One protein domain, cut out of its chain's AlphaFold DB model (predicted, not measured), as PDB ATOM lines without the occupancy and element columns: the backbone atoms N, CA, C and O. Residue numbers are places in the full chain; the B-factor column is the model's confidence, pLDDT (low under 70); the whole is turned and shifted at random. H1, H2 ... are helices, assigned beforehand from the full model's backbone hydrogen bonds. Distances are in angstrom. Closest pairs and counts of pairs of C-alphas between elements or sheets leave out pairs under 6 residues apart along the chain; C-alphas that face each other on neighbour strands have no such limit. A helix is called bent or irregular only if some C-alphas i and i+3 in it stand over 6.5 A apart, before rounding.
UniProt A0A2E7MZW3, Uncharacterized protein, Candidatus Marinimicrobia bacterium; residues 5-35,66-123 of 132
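What this domain is: This is residues 5 to 35 and 66 to 123 of the 132 residues of an uncharacterized protein of Candidatus Marinimicrobia bacterium (UniProt A0A2E7MZW3). A long bent helix, H4, makes a flat arch, and H1 lies inside it, side by side with the arm H4b; the other arm, H4a, turns across the end of H1 at residues 20 to 22. H2 and H3 follow one another from H1 toward the far end of H4a, while at the other end of the arch residues 109 to 114 and 116 to 122, most of them in H5, stick out. The printed part has 89 residues with five named helices, H1 to H5 in chain order, and no named strand: the class is all helix. The whole is loose, with a radius of gyration of the C-alphas of 17.1 A, and spans 51 by 28 by 12 A.

Where its parts are: Find C-alpha 5 at (88.511, 119.874, 156.162); from there H1 runs through residues 5 to 22, 24.6 A long. H2 is residues 26 to 31, 8.8 A, and beyond the cut H3 is residues 68 to 73, also 8.8 A. H4, residues 75 to 110, was assigned as one helix by its hydrogen bonds but is bent: C-alphas 88 and 91 are 7.8 A apart. Its arm H4a, residues 75 to 88, begins at C-alpha 75 (69.360, 93.925, 143.535) and is 19.8 A long; H4b, residues 91 to 110, is 28.5 A long. H5, residues 112 to 123, is 14.7 A long and ends at C-alpha 123 (95.150, 120.394, 167.659).

How they stand to each other: Start at H1: it touches H4b at a shallow tilt of 9 degrees, opposite ways, the closest C-alphas being those of Ile 16 and Met 93, 6.0 A apart. With residues 20 to 22 alone H1 touches H4a, about perpendicular at 73 degrees; look at the C-alphas of Val 21 and Phe 86, the closest, 4.7 A apart. With residues 14 to 22 alone H1 touches H2 at a steep tilt of 68 degrees, only just short of about perpendicular; their closest C-alphas, of Ser 18 and Pro 26, are 5.6 A apart. H2 touches H3 at a steep tilt of 50 degrees, closest at the C-alphas of Leu 30 and Leu 68, 5.6 A. H3 and H4a only just touch, and only at the corner, with 3 pairs of C-alphas within 8 A, the closest those of Ile 71 and Ala 78, 5.5 A. H4b and H5 meet only through their link; H1 and H5 are apart. In H1, H2, H3, H4a and H4b every O i to N i+4 pair is within hydrogen-bond range; in H5, 7 of 8 are.

The domain as a whole: The C-alphas farthest apart, of Asp 76 and Asn 121, are 52.7 A apart. Residues 36 to 65 are not printed, and C-alphas 35 and 66 are 8.7 A apart across the cut. The links H1 to H2, H3 to H4 and H4 to H5 are tight. The mean pLDDT of the printed part is 90.7, and no printed residue is under 70.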
ATOM      1  N   LEU A   5      89.001 119.108 157.302       90.00
ATOM      2  CA  LEU A   5      88.511 119.874 156.162       90.00
ATOM      3  C   LEU A   5      88.497 119.054 154.865       90.00
ATOM      4  O   LEU A   5      87.558 119.160 154.081       90.00
ATOM      5  N   ASN A   6      89.506 118.204 154.664       90.69
ATOM      6  CA  ASN A   6      89.508 117.253 153.552       90.69
ATOM      7  C   ASN A   6      88.426 116.176 153.723       90.69
ATOM      8  O   ASN A   6      87.840 115.750 152.735       90.69
ATOM      9  N   ALA A   7      88.139 115.752 154.957       92.00
ATOM     10  CA  ALA A   7      87.067 114.797 155.229       92.00
ATOM     11  C   ALA A   7      85.679 115.382 154.937       92.00
ATOM     12  O   ALA A   7      84.839 114.695 154.367       92.00
ATOM     13  N   VAL A   8      85.452 116.657 155.259       92.75
ATOM     14  CA  VAL A   8      84.204 117.364 154.931       92.75
ATOM     15  C   VAL A   8      84.053 117.536 153.418       92.75
ATOM     16  O   VAL A   8      82.972 117.302 152.884       92.75
ATOM     17  N   GLU A   9      85.123 117.889 152.703       93.88
ATOM     18  CA  GLU A   9      85.103 117.963 151.235       93.88
ATOM     19  C   GLU A   9      84.779 116.596 150.614       93.88
ATOM     20  O   GLU A   9      83.871 116.485 149.790       93.88
ATOM     21  N   ALA A  10      85.450 115.535 151.074       93.38
ATOM     22  CA  ALA A  10      85.195 114.168 150.630       93.38
ATOM     23  C   ALA A  10      83.763 113.707 150.940       93.38
ATOM     24  O   ALA A  10      83.117 113.108 150.081       93.38
ATOM     25  N   TYR A  11      83.237 114.023 152.127       93.81
ATOM     26  CA  TYR A  11      81.853 113.717 152.486       93.81
ATOM     27  C   TYR A  11      80.858 114.495 151.622       93.81
ATOM     28  O   TYR A  11      79.821 113.959 151.249       93.81
ATOM     29  N   THR A  12      81.184 115.733 151.243       93.50
ATOM     30  CA  THR A  12      80.346 116.532 150.339       93.50
ATOM     31  C   THR A  12      80.278 115.885 148.955       93.50
ATOM     32  O   THR A  12      79.185 115.721 148.415       93.50
ATOM     33  N   TYR A  13      81.411 115.427 148.410       94.56
ATOM     34  CA  TYR A  13      81.422 114.646 147.167       94.56
ATOM     35  C   TYR A  13      80.634 113.346 147.290       94.56
ATOM     36  O   TYR A  13      79.803 113.053 146.432       94.56
ATOM     37  N   ALA A  14      80.848 112.600 148.373       93.00
ATOM     38  CA  ALA A  14      80.093 111.386 148.646       93.00
ATOM     39  C   ALA A  14      78.589 111.676 148.723       93.00
ATOM     40  O   ALA A  14      77.795 110.903 148.198       93.00
ATOM     41  N   SER A  15      78.192 112.805 149.315       93.19
ATOM     42  CA  SER A  15      76.797 113.222 149.411       93.19
ATOM     43  C   SER A  15      76.191 113.571 148.061       93.19
ATOM     44  O   SER A  15      75.076 113.136 147.793       93.19
ATOM     45  N   ILE A  16      76.907 114.299 147.202       92.38
ATOM     46  CA  ILE A  16      76.448 114.621 145.841       92.38
ATOM     47  C   ILE A  16      76.227 113.333 145.044       92.38
ATOM     48  O   ILE A  16      75.166 113.150 144.453       92.38
ATOM     49  N   LEU A  17      77.205 112.423 145.078       92.25
ATOM     50  CA  LEU A  17      77.128 111.149 144.363       92.25
ATOM     51  C   LEU A  17      76.021 110.250 144.918       92.25
ATOM     52  O   LEU A  17      75.230 109.716 144.150       92.25
ATOM     53  N   SER A  18      75.926 110.105 146.241       91.06
ATOM     54  CA  SER A  18      74.903 109.251 146.861       91.06
ATOM     55  C   SER A  18      73.507 109.809 146.604       91.06
ATOM     56  O   SER A  18      72.619 109.067 146.213       91.06
ATOM     57  N   THR A  19      73.322 111.126 146.705       91.12
ATOM     58  CA  THR A  19      72.011 111.737 146.448       91.12
ATOM     59  C   THR A  19      71.617 111.594 144.981       91.12
ATOM     60  O   THR A  19      70.479 111.250 144.690       91.12
ATOM     61  N   GLY A  20      72.540 111.815 144.042       89.88
ATOM     62  CA  GLY A  20      72.200 111.728 142.621       89.88
ATOM     63  C   GLY A  20      72.112 110.303 142.067       89.88
ATOM     64  O   GLY A  20      71.404 110.099 141.089       89.88
ATOM     65  N   VAL A  21      72.788 109.321 142.671       90.56
ATOM     66  CA  VAL A  21      72.732 107.909 142.239       90.56
ATOM     67  C   VAL A  21      71.717 107.114 143.057       90.56
ATOM     68  O   VAL A  21      70.871 106.417 142.513       90.56
ATOM     69  N   MET A  22      71.796 107.197 144.379       91.38
ATOM     70  CA  MET A  22      70.992 106.389 145.295       91.38
ATOM     71  C   MET A  22      69.738 107.127 145.768       91.38
ATOM     72  O   MET A  22      68.932 106.532 146.467       91.38
ATOM     73  N   GLY A  23      69.570 108.417 145.462       86.94
ATOM     74  CA  GLY A  23      68.467 109.223 145.998       86.94
ATOM     75  C   GLY A  23      68.581 109.513 147.499       86.94
ATOM     76  O   GLY A  23      67.736 110.202 148.057       86.94
ATOM     77  N   SER A  24      69.632 109.022 148.166       88.62
ATOM     78  CA  SER A  24      69.810 109.083 149.616       88.62
ATOM     79  C   SER A  24      71.193 109.625 149.991       88.62
ATOM     80  O   SER A  24      72.151 109.585 149.219       88.62
ATOM     81  N   SER A  25      71.323 110.176 151.200       91.25
ATOM     82  CA  SER A  25      72.637 110.584 151.721       91.25
ATOM     83  C   SER A  25      73.531 109.356 151.969       91.25
ATOM     84  O   SER A  25      73.000 108.270 152.168       91.25
ATOM     85  N   PRO A  26      74.871 109.487 152.068       90.56
ATOM     86  CA  PRO A  26      75.752 108.350 152.344       90.56
ATOM     87  C   PRO A  26      75.364 107.614 153.631       90.56
ATOM     88  O   PRO A  26      75.413 106.393 153.701       90.56
ATOM     89  N   TYR A  27      74.930 108.358 154.649       91.12
ATOM     90  CA  TYR A  27      74.408 107.777 155.882       91.12
ATOM     91  C   TYR A  27      73.076 107.051 155.649       91.12
ATOM     92  O   TYR A  27      72.933 105.901 156.050       91.12
ATOM     93  N   GLY A  28      72.132 107.686 154.948       87.75
ATOM     94  CA  GLY A  28      70.846 107.078 154.593       87.75
ATOM     95  C   GLY A  28      70.994 105.824 153.731       87.75
ATOM     96  O   GLY A  28      70.276 104.854 153.940       87.75
ATOM     97  N   PHE A  29      71.980 105.790 152.842       90.19
ATOM     98  CA  PHE A  29      72.328 104.612 152.065       90.19
ATOM     99  C   PHE A  29      72.776 103.455 152.965       90.19
ATOM    100  O   PHE A  29      72.320 102.327 152.795       90.19
ATOM    101  N   LEU A  30      73.634 103.730 153.952       89.25
ATOM    102  CA  LEU A  30      74.161 102.705 154.856       89.25
ATOM    103  C   LEU A  30      73.123 102.201 155.866       89.25
ATOM    104  O   LEU A  30      73.065 101.004 156.136       89.25
ATOM    105  N   THR A  31      72.334 103.102 156.453       90.56
ATOM    106  CA  THR A  31      71.416 102.769 157.559       90.56
ATOM    107  C   THR A  31      69.964 102.611 157.126       90.56
ATOM    108  O   THR A  31      69.113 102.250 157.942       90.56
ATOM    109  N   GLY A  32      69.654 102.943 155.875       83.88
ATOM    110  CA  GLY A  32      68.313 102.876 155.321       83.88
ATOM    111  C   GLY A  32      67.777 101.452 155.329       83.88
ATOM    112  O   GLY A  32      68.507 100.481 155.113       83.88
ATOM    113  N   LYS A  33      66.479 101.341 155.602       82.19
ATOM    114  CA  LYS A  33      65.753 100.075 155.539       82.19
ATOM    115  C   LYS A  33      65.191  99.881 154.137       82.19
ATOM    116  O   LYS A  33      64.827 100.857 153.487       82.19
ATOM    117  N   SER A  34      65.082  98.623 153.728       79.00
ATOM    118  CA  SER A  34      64.405  98.256 152.496       79.00
ATOM    119  C   SER A  34      62.931  98.635 152.590       79.00
ATOM    120  O   SER A  34      62.270  98.398 153.608       79.00
ATOM    121  N   ASN A  35      62.453  99.297 151.548       80.00
ATOM    122  CA  ASN A  35      61.088  99.788 151.424       80.00
ATOM    123  C   ASN A  35      60.518  99.553 150.017       80.00
ATOM    124  O   ASN A  35      59.360  99.915 149.783       80.00
ATOM    125  N   ILE A  66      67.435 104.434 147.457       90.94
ATOM    126  CA  ILE A  66      68.119 103.154 147.508       90.94
ATOM    127  C   ILE A  66      69.008 103.124 148.749       90.94
ATOM    128  O   ILE A  66      69.738 104.074 149.044       90.94
ATOM    129  N   SER A  67      68.939 102.013 149.481       92.06
ATOM    130  CA  SER A  67      69.790 101.705 150.632       92.06
ATOM    131  C   SER A  67      70.557 100.401 150.408       92.06
ATOM    132  O   SER A  67      70.205  99.602 149.540       92.06
ATOM    133  N   LEU A  68      71.594 100.144 151.206       88.81
ATOM    134  CA  LEU A  68      72.337  98.883 151.151       88.81
ATOM    135  C   LEU A  68      71.442  97.673 151.406       88.81
ATOM    136  O   LEU A  68      71.595  96.644 150.754       88.81
ATOM    137  N   SER A  69      70.501  97.795 152.344       89.25
ATOM    138  CA  SER A  69      69.572  96.706 152.637       89.25
ATOM    139  C   SER A  69      68.643  96.409 151.457       89.25
ATOM    140  O   SER A  69      68.253  95.257 151.284       89.25
ATOM    141  N   GLU A  70      68.357  97.412 150.622       88.62
ATOM    142  CA  GLU A  70      67.577  97.279 149.393       88.62
ATOM    143  C   GLU A  70      68.373  96.618 148.264       88.62
ATOM    144  O   GLU A  70      67.863  95.732 147.592       88.62
ATOM    145  N   ILE A  71      69.654  96.966 148.100       89.50
ATOM    146  CA  ILE A  71      70.533  96.290 147.128       89.50
ATOM    147  C   ILE A  71      70.650  94.795 147.448       89.50
ATOM    148  O   ILE A  71      70.707  93.971 146.540       89.50
ATOM    149  N   ILE A  72      70.684  94.433 148.732       90.62
ATOM    150  CA  ILE A  72      70.797  93.033 149.159       90.62
ATOM    151  C   ILE A  72      69.485  92.266 148.928       90.62
ATOM    152  O   ILE A  72      69.528  91.097 148.555       90.62
ATOM    153  N   GLN A  73      68.333  92.897 149.166       89.44
ATOM    154  CA  GLN A  73      67.022  92.239 149.076       89.44
ATOM    155  C   GLN A  73      66.455  92.221 147.652       89.44
ATOM    156  O   GLN A  73      65.859  91.224 147.248       89.44
ATOM    157  N   SER A  74      66.681  93.292 146.889       88.69
ATOM    158  CA  SER A  74      66.084  93.536 145.571       88.69
ATOM    159  C   SER A  74      67.120  94.103 144.578       88.69
ATOM    160  O   SER A  74      66.932  95.208 144.055       88.69
ATOM    161  N   PRO A  75      68.225  93.385 144.289       88.38
ATOM    162  CA  PRO A  75      69.360  93.925 143.535       88.38
ATOM    163  C   PRO A  75      68.983  94.424 142.136       88.38
ATOM    164  O   PRO A  75      69.404  95.511 141.748       88.38
ATOM    165  N   ASP A  76      68.159  93.679 141.397       87.25
ATOM    166  CA  ASP A  76      67.799  94.028 140.017       87.25
ATOM    167  C   ASP A  76      67.042  95.361 139.937       87.25
ATOM    168  O   ASP A  76      67.327  96.213 139.093       87.25
ATOM    169  N   VAL A  77      66.101  95.573 140.861       87.19
ATOM    170  CA  VAL A  77      65.293  96.797 140.924       87.19
ATOM    171  C   VAL A  77      66.131  97.964 141.432       87.19
ATOM    172  O   VAL A  77      66.068  99.057 140.869       87.19
ATOM    173  N   ALA A  78      66.939  97.728 142.468       88.31
ATOM    174  CA  ALA A  78      67.790  98.745 143.067       88.31
ATOM    175  C   ALA A  78      68.834  99.271 142.072       88.31
ATOM    176  O   ALA A  78      68.978 100.482 141.918       88.31
ATOM    177  N   LEU A  79      69.523  98.384 141.346       89.94
ATOM    178  CA  LEU A  79      70.521  98.780 140.351       89.94
ATOM    179  C   LEU A  79      69.886  99.488 139.148       89.94
ATOM    180  O   LEU A  79      70.430 100.489 138.678       89.94
ATOM    181  N   GLY A  80      68.720  99.023 138.687       89.75
ATOM    182  CA  GLY A  80      67.965  99.697 137.630       89.75
ATOM    183  C   GLY A  80      67.548 101.117 138.028       89.75
ATOM    184  O   GLY A  80      67.759 102.061 137.266       89.75
ATOM    185  N   ALA A  81      67.032 101.289 139.248       88.62
ATOM    186  CA  ALA A  81      66.677 102.597 139.793       88.62
ATOM    187  C   ALA A  81      67.908 103.504 139.967       88.62
ATOM    188  O   ALA A  81      67.857 104.678 139.603       88.62
ATOM    189  N   MET A  82      69.039 102.968 140.440       90.56
ATOM    190  CA  MET A  82      70.294 103.724 140.556       90.56
ATOM    191  C   MET A  82      70.811 104.223 139.202       90.56
ATOM    192  O   MET A  82      71.262 105.364 139.103       90.56
ATOM    193  N   ALA A  83      70.742 103.390 138.161       90.81
ATOM    194  CA  ALA A  83      71.143 103.780 136.810       90.81
ATOM    195  C   ALA A  83      70.248 104.903 136.264       90.81
ATOM    196  O   ALA A  83      70.754 105.916 135.784       90.81
ATOM    197  N   GLN A  84      68.927 104.774 136.424       89.69
ATOM    198  CA  GLN A  84      67.973 105.812 136.020       89.69
ATOM    199  C   GLN A  84      68.189 107.122 136.785       89.69
ATOM    200  O   GLN A  84      68.195 108.195 136.183       89.69
ATOM    201  N   ASN A  85      68.415 107.049 138.098       89.75
ATOM    202  CA  ASN A  85      68.722 108.216 138.921       89.75
ATOM    203  C   ASN A  85      70.016 108.892 138.457       89.75
ATOM    204  O   ASN A  85      70.051 110.115 138.311       89.75
ATOM    205  N   PHE A  86      71.061 108.115 138.161       91.19
ATOM    206  CA  PHE A  86      72.306 108.652 137.625       91.19
ATOM    207  C   PHE A  86      72.085 109.378 136.292       91.19
ATOM    208  O   PHE A  86      72.497 110.530 136.157       91.19
ATOM    209  N   GLU A  87      71.397 108.757 135.334       92.75
ATOM    210  CA  GLU A  87      71.107 109.359 134.024       92.75
ATOM    211  C   GLU A  87      70.257 110.632 134.120       92.75
ATOM    212  O   GLU A  87      70.426 111.556 133.326       92.75
ATOM    213  N   GLN A  88      69.377 110.725 135.112       90.69
ATOM    214  CA  GLN A  88      68.571 111.925 135.338       90.69
ATOM    215  C   GLN A  88      69.369 113.045 136.021       90.69
ATOM    216  O   GLN A  88      69.125 114.224 135.765       90.69
ATOM    217  N   ASN A  89      70.340 112.700 136.872       90.25
ATOM    218  CA  ASN A  89      71.008 113.660 137.754       90.25
ATOM    219  C   ASN A  89      72.476 113.955 137.400       90.25
ATOM    220  O   ASN A  89      73.063 114.851 138.010       90.25
ATOM    221  N   TYR A  90      73.099 113.257 136.441       91.94
ATOM    222  CA  TYR A  90      74.545 113.377 136.174       91.94
ATOM    223  C   TYR A  90      75.000 114.814 135.895       91.94
ATOM    224  O   TYR A  90      76.066 115.220 136.361       91.94
ATOM    225  N   GLN A  91      74.188 115.611 135.194       93.69
ATOM    226  CA  GLN A  91      74.512 117.012 134.906       93.69
ATOM    227  C   GLN A  91      74.524 117.852 136.184       93.69
ATOM    228  O   GLN A  91      75.483 118.578 136.449       93.69
ATOM    229  N   ALA A  92      73.481 117.718 137.007       90.81
ATOM    230  CA  ALA A  92      73.381 118.419 138.280       90.81
ATOM    231  C   ALA A  92      74.522 118.009 139.224       90.81
ATOM    232  O   ALA A  92      75.154 118.875 139.828       90.81
ATOM    233  N   MET A  93      74.857 116.717 139.286       93.69
ATOM    234  CA  MET A  93      75.998 116.215 140.056       93.69
ATOM    235  C   MET A  93      77.332 116.789 139.565       93.69
ATOM    236  O   MET A  93      78.170 117.196 140.373       93.69
ATOM    237  N   ALA A  94      77.543 116.859 138.249       91.75
ATOM    238  CA  ALA A  94      78.758 117.426 137.672       91.75
ATOM    239  C   ALA A  94      78.910 118.913 138.032       91.75
ATOM    240  O   ALA A  94      79.974 119.347 138.473       91.75
ATOM    241  N   ILE A  95      77.830 119.688 137.935       94.19
ATOM    242  CA  ILE A  95      77.834 121.110 138.305       94.19
ATOM    243  C   ILE A  95      78.079 121.284 139.810       94.19
ATOM    244  O   ILE A  95      78.928 122.082 140.209       94.19
ATOM    245  N   GLN A  96      77.378 120.523 140.654       91.88
ATOM    246  CA  GLN A  96      77.529 120.598 142.110       91.88
ATOM    247  C   GLN A  96      78.932 120.189 142.565       91.88
ATOM    248  O   GLN A  96      79.505 120.835 143.444       91.88
ATOM    249  N   SER A  97      79.519 119.151 141.966       90.88
ATOM    250  CA  SER A  97      80.878 118.704 142.295       90.88
ATOM    251  C   SER A  97      81.933 119.726 141.868       90.88
ATOM    252  O   SER A  97      82.855 120.024 142.636       90.88
ATOM    253  N   LEU A  98      81.758 120.354 140.703       93.75
ATOM    254  CA  LEU A  98      82.615 121.448 140.263       93.75
ATOM    255  C   LEU A  98      82.499 122.647 141.207       93.75
ATOM    256  O   LEU A  98      83.521 123.127 141.703       93.75
ATOM    257  N   LEU A  99      81.281 123.088 141.526       94.12
ATOM    258  CA  LEU A  99      81.054 124.184 142.469       94.12
ATOM    259  C   LEU A  99      81.670 123.878 143.838       94.12
ATOM    260  O   LEU A  99      82.340 124.730 144.416       94.12
ATOM    261  N   THR A 100      81.512 122.647 144.321       93.62
ATOM    262  CA  THR A 100      82.123 122.167 145.567       93.62
ATOM    263  C   THR A 100      83.642 122.316 145.512       93.62
ATOM    264  O   THR A 100      84.222 122.943 146.397       93.62
ATOM    265  N   SER A 101      84.292 121.852 144.439       92.31
ATOM    266  CA  SER A 101      85.751 121.957 144.289       92.31
ATOM    267  C   SER A 101      86.246 123.407 144.341       92.31
ATOM    268  O   SER A 101      87.238 123.726 145.004       92.31
ATOM    269  N   VAL A 102      85.520 124.313 143.682       94.88
ATOM    270  CA  VAL A 102      85.840 125.738 143.650       94.88
ATOM    271  C   VAL A 102      85.665 126.327 145.048       94.88
ATOM    272  O   VAL A 102      86.604 126.919 145.588       94.88
ATOM    273  N   SER A 103      84.513 126.100 145.676       93.00
ATOM    274  CA  SER A 103      84.190 126.588 147.018       93.00
ATOM    275  C   SER A 103      85.191 126.112 148.069       93.00
ATOM    276  O   SER A 103      85.691 126.930 148.841       93.00
ATOM    277  N   PHE A 104      85.568 124.831 148.078       94.56
ATOM    278  CA  PHE A 104      86.565 124.319 149.021       94.56
ATOM    279  C   PHE A 104      87.958 124.880 148.746       94.56
ATOM    280  O   PHE A 104      88.666 125.232 149.692       94.56
ATOM    281  N   LYS A 105      88.358 125.046 147.481       92.88
ATOM    282  CA  LYS A 105      89.649 125.657 147.131       92.88
ATOM    283  C   LYS A 105      89.747 127.101 147.626       92.88
ATOM    284  O   LYS A 105      90.754 127.475 148.239       92.88
ATOM    285  N   PHE A 106      88.711 127.907 147.399       95.00
ATOM    286  CA  PHE A 106      88.671 129.293 147.872       95.00
ATOM    287  C   PHE A 106      88.495 129.379 149.391       95.00
ATOM    288  O   PHE A 106      89.230 130.120 150.045       95.00
ATOM    289  N   GLY A 107      87.612 128.567 149.971       92.56
ATOM    290  CA  GLY A 107      87.378 128.492 151.411       92.56
ATOM    291  C   GLY A 107      88.635 128.099 152.185       92.56
ATOM    292  O   GLY A 107      89.016 128.793 153.125       92.56
ATOM    293  N   LYS A 108      89.365 127.069 151.735       92.81
ATOM    294  CA  LYS A 108      90.676 126.684 152.296       92.81
ATOM    295  C   LYS A 108      91.667 127.838 152.259       92.81
ATOM    296  O   LYS A 108      92.391 128.074 153.227       92.81
ATOM    297  N   ARG A 109      91.713 128.563 151.138       93.06
ATOM    298  CA  ARG A 109      92.630 129.694 150.972       93.06
ATOM    299  C   ARG A 109      92.281 130.843 151.918       93.06
ATOM    300  O   ARG A 109      93.193 131.401 152.527       93.06
ATOM    301  N   LEU A 110      90.997 131.156 152.071       93.19
ATOM    302  CA  LEU A 110      90.504 132.211 152.958       93.19
ATOM    303  C   LEU A 110      90.707 131.855 154.439       93.19
ATOM    304  O   LEU A 110      91.229 132.654 155.217       93.19
ATOM    305  N   LEU A 111      90.377 130.621 154.818       93.56
ATOM    306  CA  LEU A 111      90.451 130.127 156.193       93.56
ATOM    307  C   LEU A 111      91.858 129.690 156.614       93.56
ATOM    308  O   LEU A 111      92.057 129.244 157.742       93.56
ATOM    309  N   ARG A 112      92.875 129.856 155.760       93.81
ATOM    310  CA  ARG A 112      94.250 129.422 156.057       93.81
ATOM    311  C   ARG A 112      94.777 129.975 157.385       93.81
ATOM    312  O   ARG A 112      95.431 129.248 158.132       93.81
ATOM    313  N   ARG A 113      94.513 131.254 157.680       94.50
ATOM    314  CA  ARG A 113      94.950 131.913 158.926       94.50
ATOM    315  C   ARG A 113      94.257 131.333 160.171       94.50
ATOM    316  O   ARG A 113      94.987 130.864 161.047       94.50
ATOM    317  N   PRO A 114      92.912 131.301 160.268       90.44
ATOM    318  CA  PRO A 114      92.242 130.710 161.428       90.44
ATOM    319  C   PRO A 114      92.536 129.210 161.583       90.44
ATOM    320  O   PRO A 114      92.808 128.771 162.697       90.44
ATOM    321  N   ILE A 115      92.603 128.443 160.486       91.00
ATOM    322  CA  ILE A 115      92.985 127.018 160.511       91.00
ATOM    323  C   ILE A 115      94.375 126.832 161.125       91.00
ATOM    324  O   ILE A 115      94.567 125.984 161.993       91.00
ATOM    325  N   SER A 116      95.353 127.639 160.706       90.44
ATOM    326  CA  SER A 116      96.712 127.582 161.256       90.44
ATOM    327  C   SER A 116      96.736 127.896 162.755       90.44
ATOM    328  O   SER A 116      97.433 127.221 163.515       90.44
ATOM    329  N   ASN A 117      95.937 128.875 163.191       92.31
ATOM    330  CA  ASN A 117      95.828 129.261 164.595       92.31
ATOM    331  C   ASN A 117      95.279 128.115 165.460       92.31
ATOM    332  O   ASN A 117      95.897 127.735 166.454       92.31
ATOM    333  N   VAL A 118      94.169 127.503 165.038       88.88
ATOM    334  CA  VAL A 118      93.562 126.364 165.744       88.88
ATOM    335  C   VAL A 118      94.483 125.145 165.715       88.88
ATOM    336  O   VAL A 118      94.679 124.489 166.736       88.88
ATOM    337  N   ASN A 119      95.124 124.864 164.578       88.56
ATOM    338  CA  ASN A 119      96.056 123.746 164.488       88.56
ATOM    339  C   ASN A 119      97.255 123.923 165.431       88.56
ATOM    340  O   ASN A 119      97.699 122.950 166.037       88.56
ATOM    341  N   ARG A 120      97.780 125.145 165.581       89.38
ATOM    342  CA  ARG A 120      98.922 125.434 166.460       89.38
ATOM    343  C   ARG A 120      98.554 125.432 167.944       89.38
ATOM    344  O   ARG A 120      99.335 124.901 168.724       89.38
ATOM    345  N   ASN A 121      97.410 126.006 168.310       89.00
ATOM    346  CA  ASN A 121      97.049 126.243 169.713       89.00
ATOM    347  C   ASN A 121      96.120 125.185 170.316       89.00
ATOM    348  O   ASN A 121      96.046 125.086 171.533       89.00
ATOM    349  N   ILE A 122      95.423 124.397 169.493       85.44
ATOM    350  CA  ILE A 122      94.467 123.384 169.960       85.44
ATOM    351  C   ILE A 122      94.901 121.995 169.485       85.44
ATOM    352  O   ILE A 122      95.222 121.136 170.296       85.44
ATOM    353  N   MET A 123      94.986 121.765 168.172       84.81
ATOM    354  CA  MET A 123      95.150 120.394 167.659       84.81
ATOM    355  C   MET A 123      96.531 119.785 167.935       84.81
ATOM    356  O   MET A 123      96.631 118.619 168.311       84.81
TER     357      MET A 123